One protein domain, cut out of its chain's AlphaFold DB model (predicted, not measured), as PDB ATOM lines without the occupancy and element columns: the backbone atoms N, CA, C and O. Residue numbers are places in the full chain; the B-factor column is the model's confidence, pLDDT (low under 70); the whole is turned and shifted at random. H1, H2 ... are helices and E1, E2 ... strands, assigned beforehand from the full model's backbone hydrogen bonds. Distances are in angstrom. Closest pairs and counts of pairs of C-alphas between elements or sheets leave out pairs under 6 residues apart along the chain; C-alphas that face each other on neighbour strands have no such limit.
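This is residues 68 to 94 and 127 to 188 of the 189 residues of an uncharacterized protein of Podospora anserina (strain S / ATCC MYA-4624 / DSM 980 / FGSC 10383) (UniProt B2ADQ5). An elongated, loose model is built along one long helix, H2, with H1 side by side with it and running opposite ways. At one end of H2 lie the small strand pair E1 and E2 and a long loop, residues 127 to 147; at the other end H3 follows, and H4 folds back to cross the last part of H2. The printed part has 89 residues, with four named helices and two named strands in the order H1 E1 E2 H2 H3 H4; the sheet, E1 - E2, is antiparallel, and the class is mostly helix. The radius of gyration of the C-alphas is 15.8 A, and the spans are 47 by 28 by 19 A.

H1, residues 68 to 80, begins with C-alpha 68 at (-5.142, 23.923, -31.455) and is 18.4 A long. E1, residues 89 to 91, measures 7.0 A, and E2, residues 148 to 150, 7.1 A. H2, residues 151 to 165, begins with C-alpha 151 at (-0.461, 8.362, -41.640) and is 21.3 A long. H3, residues 169 to 172, measures 5.1 A. H4, residues 180 to 188, is 12.9 A long and ends with C-alpha 188 at (-10.153, 24.086, -33.843).

H1 and H2 touch at a shallow tilt of 20 degrees, opposite ways, closest at the C-alphas of Tyr 75 and Met 156, 6.6 A. E1 and E2 are antiparallel neighbours, with N 90 and O 149 within hydrogen-bond range at 2.7 A. H2 touches H4 with residues 160 to 165 alone, at a steep tilt of 51 degrees; the closest C-alphas, of Cys 164 and Gly 184, are 4.8 A apart. H3 is close to H4 but not clearly touching, with C-alphas 169 and 180 closest at 6.9 A. H1 and H3 are apart. Each O i to N i+4 pair is within hydrogen-bond range in H1 and H2, and 4 of 5 are in H4; H3 is too short for such a pair.

The farthest C-alphas, of Asp 141 and Thr 176, are 46.9 A apart. Residues 95 to 126 are not printed, and C-alphas 94 and 127 are 7.6 A apart across the cut. Of the links printed whole, none is long. Mean pLDDT of the printed part is 85.2; residues 177 to 178 are under 70.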
ATOM      1  N   SER A  68      -5.707  23.954 -30.098       81.56
ATOM      2  CA  SER A  68      -5.142  23.923 -31.455       81.56
ATOM      3  C   SER A  68      -3.609  23.997 -31.449       81.56
ATOM      4  O   SER A  68      -2.949  23.240 -32.159       81.56
ATOM      5  N   ALA A  69      -3.009  24.808 -30.569       83.94
ATOM      6  CA  ALA A  69      -1.557  24.825 -30.383       83.94
ATOM      7  C   ALA A  69      -1.006  23.495 -29.829       83.94
ATOM      8  O   ALA A  69       0.110  23.104 -30.175       83.94
ATOM      9  N   ASN A  70      -1.776  22.792 -28.992       85.50
ATOM     10  CA  ASN A  70      -1.387  21.489 -28.450       85.50
ATOM     11  C   ASN A  70      -1.453  20.393 -29.516       85.50
ATOM     12  O   ASN A  70      -0.482  19.649 -29.652       85.50
ATOM     13  N   ILE A  71      -2.529  20.352 -30.309       88.25
ATOM     14  CA  ILE A  71      -2.658  19.445 -31.461       88.25
ATOM     15  C   ILE A  71      -1.504  19.693 -32.432       88.25
ATOM     16  O   ILE A  71      -0.801  18.765 -32.822       88.25
ATOM     17  N   ALA A  72      -1.224  20.958 -32.763       88.75
ATOM     18  CA  ALA A  72      -0.116  21.306 -33.645       88.75
ATOM     19  C   ALA A  72       1.240  20.831 -33.089       88.75
ATOM     20  O   ALA A  72       2.063  20.301 -33.836       88.75
ATOM     21  N   ALA A  73       1.488  20.974 -31.784       88.69
ATOM     22  CA  ALA A  73       2.716  20.492 -31.153       88.69
ATOM     23  C   ALA A  73       2.820  18.954 -31.147       88.69
ATOM     24  O   ALA A  73       3.898  18.408 -31.405       88.69
ATOM     25  N   GLN A  74       1.714  18.251 -30.892       88.62
ATOM     26  CA  GLN A  74       1.650  16.789 -30.972       88.62
ATOM     27  C   GLN A  74       1.898  16.302 -32.398       88.62
ATOM     28  O   GLN A  74       2.751  15.442 -32.607       88.62
ATOM     29  N   TYR A  75       1.263  16.928 -33.385       90.94
ATOM     30  CA  TYR A  75       1.467  16.621 -34.793       90.94
ATOM     31  C   TYR A  75       2.928  16.828 -35.219       90.94
ATOM     32  O   TYR A  75       3.530  15.964 -35.849       90.94
ATOM     33  N   GLN A  76       3.565  17.923 -34.796       91.31
ATOM     34  CA  GLN A  76       4.998  18.136 -35.040       91.31
ATOM     35  C   GLN A  76       5.872  17.058 -34.386       91.31
ATOM     36  O   GLN A  76       6.889  16.648 -34.952       91.31
ATOM     37  N   THR A  77       5.483  16.575 -33.207       90.06
ATOM     38  CA  THR A  77       6.171  15.464 -32.536       90.06
ATOM     39  C   THR A  77       6.022  14.183 -33.351       90.06
ATOM     40  O   THR A  77       7.021  13.541 -33.655       90.06
ATOM     41  N   PHE A  78       4.811  13.872 -33.822       90.06
ATOM     42  CA  PHE A  78       4.552  12.734 -34.705       90.06
ATOM     43  C   PHE A  78       5.425  12.774 -35.971       90.06
ATOM     44  O   PHE A  78       6.056  11.777 -36.319       90.06
ATOM     45  N   LEU A  79       5.546  13.944 -36.609       91.81
ATOM     46  CA  LEU A  79       6.382  14.130 -37.802       91.81
ATOM     47  C   LEU A  79       7.889  13.959 -37.540       91.81
ATOM     48  O   LEU A  79       8.637  13.636 -38.461       91.81
ATOM     49  N   THR A  80       8.358  14.211 -36.315       91.12
ATOM     50  CA  THR A  80       9.797  14.251 -35.982       91.12
ATOM     51  C   THR A  80      10.281  13.060 -35.156       91.12
ATOM     52  O   THR A  80      11.490  12.840 -35.053       91.12
ATOM     53  N   ASP A  81       9.363  12.262 -34.609       87.75
ATOM     54  CA  ASP A  81       9.645  11.108 -33.754       87.75
ATOM     55  C   ASP A  81      10.405   9.988 -34.483       87.75
ATOM     56  O   ASP A  81      11.122   9.214 -33.845       87.75
ATOM     57  N   GLY A  82      10.270   9.893 -35.812       85.06
ATOM     58  CA  GLY A  82      11.007   8.941 -36.655       85.06
ATOM     59  C   GLY A  82      10.628   7.468 -36.463       85.06
ATOM     60  O   GLY A  82      11.287   6.595 -37.018       85.06
ATOM     61  N   LYS A  83       9.580   7.173 -35.681       85.44
ATOM     62  CA  LYS A  83       9.081   5.804 -35.440       85.44
ATOM     63  C   LYS A  83       8.373   5.213 -36.658       85.44
ATOM     64  O   LYS A  83       8.367   4.001 -36.836       85.44
ATOM     65  N   GLN A  84       7.737   6.063 -37.455       86.19
ATOM     66  CA  GLN A  84       7.018   5.703 -38.669       86.19
ATOM     67  C   GLN A  84       7.246   6.789 -39.715       86.19
ATOM     68  O   GLN A  84       7.498   7.937 -39.350       86.19
ATOM     69  N   ASP A  85       7.148   6.432 -40.994       91.25
ATOM     70  CA  ASP A  85       7.153   7.423 -42.064       91.25
ATOM     71  C   ASP A  85       5.776   8.121 -42.117       91.25
ATOM     72  O   ASP A  85       4.762   7.458 -42.373       91.25
ATOM     73  N   PRO A  86       5.700   9.432 -41.817       92.69
ATOM     74  CA  PRO A  86       4.435  10.155 -41.739       92.69
ATOM     75  C   PRO A  86       3.733  10.303 -43.094       92.69
ATOM     76  O   PRO A  86       2.507  10.433 -43.132       92.69
ATOM     77  N   PHE A  87       4.483  10.279 -44.199       93.88
ATOM     78  CA  PHE A  87       3.962  10.571 -45.539       93.88
ATOM     79  C   PHE A  87       3.641   9.321 -46.357       93.88
ATOM     80  O   PHE A  87       3.304   9.420 -47.533       93.88
ATOM     81  N   VAL A  88       3.693   8.151 -45.728       94.25
ATOM     82  CA  VAL A  88       3.265   6.900 -46.343       94.25
ATOM     83  C   VAL A  88       1.742   6.818 -46.379       94.25
ATOM     84  O   VAL A  88       1.066   7.101 -45.382       94.25
ATOM     85  N   PHE A  89       1.219   6.406 -47.533       94.06
ATOM     86  CA  PHE A  89      -0.197   6.140 -47.739       94.06
ATOM     87  C   PHE A  89      -0.601   4.847 -47.040       94.06
ATOM     88  O   PHE A  89      -0.042   3.775 -47.278       94.06
ATOM     89  N   ALA A  90      -1.583   4.975 -46.163       92.25
ATOM     90  CA  ALA A  90      -2.159   3.904 -45.392       92.25
ATOM     91  C   ALA A  90      -3.679   3.885 -45.556       92.25
ATOM     92  O   ALA A  90      -4.320   4.902 -45.836       92.25
ATOM     93  N   LEU A  91      -4.255   2.712 -45.354       91.69
ATOM     94  CA  LEU A  91      -5.682   2.488 -45.520       91.69
ATOM     95  C   LEU A  91      -6.453   2.830 -44.239       91.69
ATOM     96  O   LEU A  91      -5.937   2.733 -43.114       91.69
ATOM     97  N   MET A  92      -7.714   3.224 -44.413       88.12
ATOM     98  CA  MET A  92      -8.657   3.512 -43.331       88.12
ATOM     99  C   MET A  92      -9.909   2.653 -43.507       88.12
ATOM    100  O   MET A  92     -10.533   2.709 -44.549       88.12
ATOM    101  N   CYS A  93     -10.269   1.855 -42.506       84.50
ATOM    102  CA  CYS A  93     -11.337   0.857 -42.619       84.50
ATOM    103  C   CYS A  93     -12.730   1.475 -42.757       84.50
ATOM    104  O   CYS A  93     -13.546   0.998 -43.544       84.50
ATOM    105  N   ASP A  94     -12.975   2.528 -41.980       79.31
ATOM    106  CA  ASP A  94     -14.263   3.200 -41.914       79.31
ATOM    107  C   ASP A  94     -14.182   4.534 -42.656       79.31
ATOM    108  O   ASP A  94     -13.157   5.222 -42.567       79.31
ATOM    109  N   CYS A 127     -13.109  -1.777 -36.207       79.31
ATOM    110  CA  CYS A 127     -11.715  -1.385 -36.382       79.31
ATOM    111  C   CYS A 127     -10.866  -1.874 -35.190       79.31
ATOM    112  O   CYS A 127     -11.056  -1.431 -34.061       79.31
ATOM    113  N   ASP A 128      -9.921  -2.780 -35.459       80.56
ATOM    114  CA  ASP A 128      -8.980  -3.351 -34.483       80.56
ATOM    115  C   ASP A 128      -7.560  -2.755 -34.641       80.56
ATOM    116  O   ASP A 128      -6.558  -3.453 -34.452       80.56
ATOM    117  N   ASP A 129      -7.452  -1.496 -35.079       73.56
ATOM    118  CA  ASP A 129      -6.177  -0.792 -35.319       73.56
ATOM    119  C   ASP A 129      -5.183  -1.561 -36.210       73.56
ATOM    120  O   ASP A 129      -3.969  -1.536 -36.006       73.56
ATOM    121  N   GLY A 130      -5.701  -2.274 -37.212       76.75
ATOM    122  CA  GLY A 130      -4.882  -3.010 -38.177       76.75
ATOM    123  C   GLY A 130      -4.509  -4.436 -37.770       76.75
ATOM    124  O   GLY A 130      -3.753  -5.088 -38.485       76.75
ATOM    125  N   LYS A 131      -5.020  -4.966 -36.645       79.25
ATOM    126  CA  LYS A 131      -4.763  -6.371 -36.254       79.25
ATOM    127  C   LYS A 131      -5.497  -7.377 -37.137       79.25
ATOM    128  O   LYS A 131      -4.952  -8.428 -37.458       79.25
ATOM    129  N   LYS A 132      -6.753  -7.077 -37.465       81.69
ATOM    130  CA  LYS A 132      -7.623  -7.913 -38.311       81.69
ATOM    131  C   LYS A 132      -8.247  -7.145 -39.472       81.69
ATOM    132  O   LYS A 132      -8.784  -7.761 -40.384       81.69
ATOM    133  N   CYS A 133      -8.202  -5.820 -39.421       84.88
ATOM    134  CA  CYS A 133      -8.763  -4.931 -40.424       84.88
ATOM    135  C   CYS A 133      -7.650  -4.303 -41.276       84.88
ATOM    136  O   CYS A 133      -6.479  -4.334 -40.902       84.88
ATOM    137  N   TYR A 134      -8.028  -3.681 -42.392       84.19
ATOM    138  CA  TYR A 134      -7.087  -3.044 -43.320       84.19
ATOM    139  C   TYR A 134      -6.449  -1.752 -42.775       84.19
ATOM    140  O   TYR A 134      -5.582  -1.160 -43.403       84.19
ATOM    141  N   CYS A 135      -6.848  -1.284 -41.593       86.75
ATOM    142  CA  CYS A 135      -6.398  -0.006 -41.053       86.75
ATOM    143  C   CYS A 135      -4.885   0.019 -40.854       86.75
ATOM    144  O   CYS A 135      -4.304  -0.915 -40.315       86.75
ATOM    145  N   MET A 136      -4.255   1.138 -41.218       86.12
ATOM    146  CA  MET A 136      -2.805   1.366 -41.079       86.12
ATOM    147  C   MET A 136      -1.911   0.472 -41.956       86.12
ATOM    148  O   MET A 136      -0.690   0.686 -41.969       86.12
ATOM    149  N   GLN A 137      -2.494  -0.469 -42.709       90.31
ATOM    150  CA  GLN A 137      -1.799  -1.211 -43.755       90.31
ATOM    151  C   GLN A 137      -1.462  -0.285 -44.920       90.31
ATOM    152  O   GLN A 137      -2.073   0.774 -45.081       90.31
ATOM    153  N   LEU A 138      -0.443  -0.661 -45.686       92.06
ATOM    154  CA  LEU A 138       0.049   0.136 -46.800       92.06
ATOM    155  C   LEU A 138      -0.938   0.070 -47.962       92.06
ATOM    156  O   LEU A 138      -1.557  -0.963 -48.205       92.06
ATOM    157  N   TYR A 139      -1.053   1.172 -48.698       90.94
ATOM    158  CA  TYR A 139      -1.863   1.199 -49.915       90.94
ATOM    159  C   TYR A 139      -1.413   0.143 -50.939       90.94
ATOM    160  O   TYR A 139      -2.252  -0.486 -51.577       90.94
ATOM    161  N   ASP A 140      -0.103  -0.100 -51.034       91.56
ATOM    162  CA  ASP A 140       0.482  -1.053 -51.984       91.56
ATOM    163  C   ASP A 140      -0.021  -2.496 -51.785       91.56
ATOM    164  O   ASP A 140      -0.095  -3.253 -52.751       91.56
ATOM    165  N   ASP A 141      -0.404  -2.870 -50.557       89.88
ATOM    166  CA  ASP A 141      -0.903  -4.215 -50.243       89.88
ATOM    167  C   ASP A 141      -2.365  -4.409 -50.691       89.88
ATOM    168  O   ASP A 141      -2.770  -5.520 -51.043       89.88
ATOM    169  N   HIS A 142      -3.162  -3.332 -50.709       89.69
ATOM    170  CA  HIS A 142      -4.576  -3.367 -51.096       89.69
ATOM    171  C   HIS A 142      -4.976  -2.115 -51.899       89.69
ATOM    172  O   HIS A 142      -5.681  -1.240 -51.383       89.69
ATOM    173  N   PRO A 143      -4.592  -2.032 -53.187       89.44
ATOM    174  CA  PRO A 143      -4.867  -0.862 -54.021       89.44
ATOM    175  C   PRO A 143      -6.357  -0.668 -54.343       89.44
ATOM    176  O   PRO A 143      -6.758   0.423 -54.745       89.44
ATOM    177  N   GLU A 144      -7.178  -1.709 -54.161       87.75
ATOM    178  CA  GLU A 144      -8.632  -1.666 -54.370       87.75
ATOM    179  C   GLU A 144      -9.394  -0.985 -53.224       87.75
ATOM    180  O   GLU A 144     -10.585  -0.702 -53.350       87.75
ATOM    181  N   HIS A 145      -8.734  -0.714 -52.093       86.69
ATOM    182  CA  HIS A 145      -9.396  -0.116 -50.945       86.69
ATOM    183  C   HIS A 145      -9.697   1.380 -51.196       86.69
ATOM    184  O   HIS A 145      -8.777   2.145 -51.493       86.69
ATOM    185  N   PRO A 146     -10.953   1.845 -51.036       87.00
ATOM    186  CA  PRO A 146     -11.366   3.184 -51.469       87.00
ATOM    187  C   PRO A 146     -10.834   4.321 -50.584       87.00
ATOM    188  O   PRO A 146     -10.646   5.440 -51.057       87.00
ATOM    189  N   TYR A 147     -10.596   4.056 -49.297       89.00
ATOM    190  CA  TYR A 147     -10.163   5.075 -48.338       89.00
ATOM    191  C   TYR A 147      -8.660   4.992 -48.082       89.00
ATOM    192  O   TYR A 147      -8.177   4.049 -47.445       89.00
ATOM    193  N   VAL A 148      -7.942   6.005 -48.564       91.50
ATOM    194  CA  VAL A 148      -6.481   6.103 -48.507       91.50
ATOM    195  C   VAL A 148      -6.089   7.453 -47.917       91.50
ATOM    196  O   VAL A 148      -6.522   8.498 -48.395       91.50
ATOM    197  N   PHE A 149      -5.242   7.436 -46.890       92.94
ATOM    198  CA  PHE A 149      -4.757   8.633 -46.205       92.94
ATOM    199  C   PHE A 149      -3.269   8.514 -45.921       92.94
ATOM    200  O   PHE A 149      -2.754   7.421 -45.711       92.94
ATOM    201  N   THR A 150      -2.555   9.632 -45.829       94.31
ATOM    202  CA  THR A 150      -1.232   9.576 -45.200       94.31
ATOM    203  C   THR A 150      -1.396   9.308 -43.706       94.31
ATOM    204  O   THR A 150      -2.367   9.751 -43.083       94.31
ATOM    205  N   ARG A 151      -0.439   8.601 -43.095       92.44
ATOM    206  CA  ARG A 151      -0.461   8.362 -41.640       92.44
ATOM    207  C   ARG A 151      -0.542   9.666 -40.848       92.44
ATOM    208  O   ARG A 151      -1.268   9.741 -39.859       92.44
ATOM    209  N   ALA A 152       0.152  10.698 -41.322       93.62
ATOM    210  CA  ALA A 152       0.090  12.038 -40.758       93.62
ATOM    211  C   ALA A 152      -1.313  12.654 -40.854       93.62
ATOM    212  O   ALA A 152      -1.837  13.113 -39.841       93.62
ATOM    213  N   ALA A 153      -1.949  12.608 -42.029       92.38
ATOM    214  CA  ALA A 153      -3.303  13.131 -42.201       92.38
ATOM    215  C   ALA A 153      -4.305  12.413 -41.291       92.38
ATOM    216  O   ALA A 153      -5.118  13.071 -40.650       92.38
ATOM    217  N   LYS A 154      -4.205  11.083 -41.166       90.19
ATOM    218  CA  LYS A 154      -5.064  10.309 -40.265       90.19
ATOM    219  C   LYS A 154      -4.881  10.710 -38.799       90.19
ATOM    220  O   LYS A 154      -5.878  10.896 -38.114       90.19
ATOM    221  N   SER A 155      -3.641  10.854 -38.322       90.44
ATOM    222  CA  SER A 155      -3.381  11.301 -36.944       90.44
ATOM    223  C   SER A 155      -4.011  12.666 -36.687       90.44
ATOM    224  O   SER A 155      -4.756  12.825 -35.729       90.44
ATOM    225  N   MET A 156      -3.769  13.625 -37.586       91.25
ATOM    226  CA  MET A 156      -4.322  14.971 -37.464       91.25
ATOM    227  C   MET A 156      -5.854  14.957 -37.496       91.25
ATOM    228  O   MET A 156      -6.480  15.623 -36.684       91.25
ATOM    229  N   PHE A 157      -6.462  14.180 -38.392       89.75
ATOM    230  CA  PHE A 157      -7.915  14.050 -38.484       89.75
ATOM    231  C   PHE A 157      -8.535  13.505 -37.191       89.75
ATOM    232  O   PHE A 157      -9.492  14.085 -36.692       89.75
ATOM    233  N   VAL A 158      -7.976  12.429 -36.625       88.19
ATOM    234  CA  VAL A 158      -8.476  11.835 -35.374       88.19
ATOM    235  C   VAL A 158      -8.356  12.821 -34.213       88.19
ATOM    236  O   VAL A 158      -9.304  12.963 -33.439       88.19
ATOM    237  N   ASP A 159      -7.229  13.531 -34.114       90.00
ATOM    238  CA  ASP A 159      -7.021  14.539 -33.073       90.00
ATOM    239  C   ASP A 159      -8.043  15.681 -33.206       90.00
ATOM    240  O   ASP A 159      -8.667  16.074 -32.221       90.00
ATOM    241  N   LEU A 160      -8.263  16.183 -34.427       88.88
ATOM    242  CA  LEU A 160      -9.255  17.225 -34.702       88.88
ATOM    243  C   LEU A 160     -10.680  16.751 -34.379       88.88
ATOM    244  O   LEU A 160     -11.386  17.448 -33.656       88.88
ATOM    245  N   SER A 161     -11.078  15.563 -34.845       87.19
ATOM    246  CA  SER A 161     -12.414  14.993 -34.607       87.19
ATOM    247  C   SER A 161     -12.698  14.824 -33.119       87.19
ATOM    248  O   SER A 161     -13.701  15.327 -32.618       87.19
ATOM    249  N   SER A 162     -11.762  14.216 -32.383       86.50
ATOM    250  CA  SER A 162     -11.876  14.041 -30.928       86.50
ATOM    251  C   SER A 162     -12.044  15.385 -30.218       86.50
ATOM    252  O   SER A 162     -12.732  15.495 -29.203       86.50
ATOM    253  N   HIS A 163     -11.406  16.436 -30.742       85.56
ATOM    254  CA  HIS A 163     -11.519  17.776 -30.197       85.56
ATOM    255  C   HIS A 163     -12.827  18.486 -30.557       85.56
ATOM    256  O   HIS A 163     -13.276  19.304 -29.747       85.56
ATOM    257  N   CYS A 164     -13.425  18.192 -31.712       84.69
ATOM    258  CA  CYS A 164     -14.769  18.650 -32.056       84.69
ATOM    259  C   CYS A 164     -15.793  18.020 -31.105       84.69
ATOM    260  O   CYS A 164     -16.592  18.737 -30.514       84.69
ATOM    261  N   GLU A 165     -15.700  16.709 -30.869       84.69
ATOM    262  CA  GLU A 165     -16.639  15.965 -30.020       84.69
ATOM    263  C   GLU A 165     -16.689  16.491 -28.579       84.69
ATOM    264  O   GLU A 165     -17.766  16.672 -28.023       84.69
ATOM    265  N   VAL A 166     -15.545  16.807 -27.963       84.62
ATOM    266  CA  VAL A 166     -15.527  17.375 -26.596       84.62
ATOM    267  C   VAL A 166     -16.019  18.822 -26.515       84.62
ATOM    268  O   VAL A 166     -16.191  19.341 -25.413       84.62
ATOM    269  N   ARG A 167     -16.188  19.499 -27.655       82.69
ATOM    270  CA  ARG A 167     -16.762  20.850 -27.733       82.69
ATOM    271  C   ARG A 167     -18.228  20.848 -28.097       82.69
ATOM    272  O   ARG A 167     -18.867  21.878 -27.926       82.69
ATOM    273  N   ASP A 168     -18.727  19.723 -28.581       82.38
ATOM    274  CA  ASP A 168     -20.133  19.547 -28.853       82.38
ATOM    275  C   ASP A 168     -20.878  19.377 -27.516       82.38
ATOM    276  O   ASP A 168     -20.718  18.355 -26.844       82.38
ATOM    277  N   PRO A 169     -21.640  20.383 -27.053       83.19
ATOM    278  CA  PRO A 169     -22.391  20.296 -25.814       83.19
ATOM    279  C   PRO A 169     -23.519  19.257 -25.904       83.19
ATOM    280  O   PRO A 169     -23.960  18.786 -24.852       83.19
ATOM    281  N   ASP A 170     -23.927  18.831 -27.106       84.06
ATOM    282  CA  ASP A 170     -24.914  17.761 -27.276       84.06
ATOM    283  C   ASP A 170     -24.357  16.416 -26.775       84.06
ATOM    284  O   ASP A 170     -25.090  15.638 -26.162       84.06
ATOM    285  N   ASN A 171     -23.034  16.198 -26.857       83.62
ATOM    286  CA  ASN A 171     -22.362  15.041 -26.240       83.62
ATOM    287  C   ASN A 171     -22.404  15.044 -24.699       83.62
ATOM    288  O   ASN A 171     -22.055  14.045 -24.068       83.62
ATOM    289  N   PHE A 172     -22.817  16.153 -24.083       85.50
ATOM    290  CA  PHE A 172     -22.970  16.302 -22.635       85.50
ATOM    291  C   PHE A 172     -24.426  16.553 -22.228       85.50
ATOM    292  O   PHE A 172     -24.665  17.050 -21.126       85.50
ATOM    293  N   GLU A 173     -25.387  16.241 -23.107       85.06
ATOM    294  CA  GLU A 173     -26.826  16.468 -22.895       85.06
ATOM    295  C   GLU A 173     -27.158  17.946 -22.594       85.06
ATOM    296  O   GLU A 173     -28.171  18.274 -21.971       85.06
ATOM    297  N   MET A 174     -26.296  18.873 -23.031       82.56
ATOM    298  CA  MET A 174     -26.472  20.310 -22.848       82.56
ATOM    299  C   MET A 174     -26.998  20.947 -24.133       82.56
ATOM    300  O   MET A 174     -26.278  21.644 -24.846       82.56
ATOM    301  N   TYR A 175     -28.289  20.767 -24.389       75.69
ATOM    302  CA  TYR A 175     -28.936  21.384 -25.539       75.69
ATOM    303  C   TYR A 175     -29.035  22.905 -25.348       75.69
ATOM    304  O   TYR A 175     -29.856  23.392 -24.565       75.69
ATOM    305  N   THR A 176     -28.171  23.674 -26.019       70.44
ATOM    306  CA  THR A 176     -28.192  25.148 -25.910       70.44
ATOM    307  C   THR A 176     -28.688  25.852 -27.174       70.44
ATOM    308  O   THR A 176     -29.435  26.819 -27.046       70.44
ATOM    309  N   PHE A 177     -28.345  25.368 -28.374       69.00
ATOM    310  CA  PHE A 177     -28.748  25.891 -29.690       69.00
ATOM    311  C   PHE A 177     -28.564  24.790 -30.747       69.00
ATOM    312  O   PHE A 177     -27.907  23.792 -30.480       69.00
ATOM    313  N   ASN A 178     -29.143  24.984 -31.933       67.06
ATOM    314  CA  ASN A 178     -29.017  24.051 -33.050       67.06
ATOM    315  C   ASN A 178     -27.624  24.203 -33.711       67.06
ATOM    316  O   ASN A 178     -27.209  25.336 -33.957       67.06
ATOM    317  N   ASP A 179     -26.949  23.089 -34.005       71.00
ATOM    318  CA  ASP A 179     -25.647  22.988 -34.703       71.00
ATOM    319  C   ASP A 179     -24.390  23.483 -33.952       71.00
ATOM    320  O   ASP A 179     -23.632  24.345 -34.407       71.00
ATOM    321  N   HIS A 180     -24.109  22.895 -32.788       72.31
ATOM    322  CA  HIS A 180     -22.847  23.146 -32.077       72.31
ATOM    323  C   HIS A 180     -21.634  22.445 -32.664       72.31
ATOM    324  O   HIS A 180     -20.506  22.915 -32.490       72.31
ATOM    325  N   SER A 181     -21.863  21.361 -33.399       71.69
ATOM    326  CA  SER A 181     -20.808  20.620 -34.078       71.69
ATOM    327  C   SER A 181     -19.995  21.526 -35.022       71.69
ATOM    328  O   SER A 181     -18.759  21.485 -35.020       71.69
ATOM    329  N   ALA A 182     -20.666  22.440 -35.738       76.62
ATOM    330  CA  ALA A 182     -20.024  23.418 -36.611       76.62
ATOM    331  C   ALA A 182     -19.190  24.453 -35.836       76.62
ATOM    332  O   ALA A 182     -18.082  24.797 -36.260       76.62
ATOM    333  N   TYR A 183     -19.671  24.926 -34.682       74.06
ATOM    334  CA  TYR A 183     -18.904  25.838 -33.825       74.06
ATOM    335  C   TYR A 183     -17.657  25.162 -33.252       74.06
ATOM    336  O   TYR A 183     -16.580  25.761 -33.264       74.06
ATOM    337  N   GLY A 184     -17.774  23.900 -32.828       73.75
ATOM    338  CA  GLY A 184     -16.639  23.097 -32.383       73.75
ATOM    339  C   GLY A 184     -15.554  23.000 -33.456       73.75
ATOM    340  O   GLY A 184     -14.383  23.237 -33.164       73.75
ATOM    341  N   ALA A 185     -15.942  22.747 -34.709       76.38
ATOM    342  CA  ALA A 185     -15.012  22.713 -35.835       76.38
ATOM    343  C   ALA A 185     -14.338  24.077 -36.096       76.38
ATOM    344  O   ALA A 185     -13.126  24.128 -36.318       76.38
ATOM    345  N   LEU A 186     -15.088  25.185 -36.021       77.19
ATOM    346  CA  LEU A 186     -14.558  26.544 -36.219       77.19
ATOM    347  C   LEU A 186     -13.536  26.969 -35.156       77.19
ATOM    348  O   LEU A 186     -12.649  27.762 -35.457       77.19
ATOM    349  N   GLU A 187     -13.644  26.479 -33.921       74.62
ATOM    350  CA  GLU A 187     -12.679  26.802 -32.860       74.62
ATOM    351  C   GLU A 187     -11.334  26.077 -33.003       74.62
ATOM    352  O   GLU A 187     -10.342  26.469 -32.376       74.62
ATOM    353  N   ILE A 188     -11.309  24.979 -33.759       72.88
ATOM    354  CA  ILE A 188     -10.153  24.086 -33.843       72.88
ATOM    355  C   ILE A 188      -9.338  24.337 -35.119       72.88
ATOM    356  O   ILE A 188      -8.110  24.203 -35.064       72.88
TER     357      ILE A 188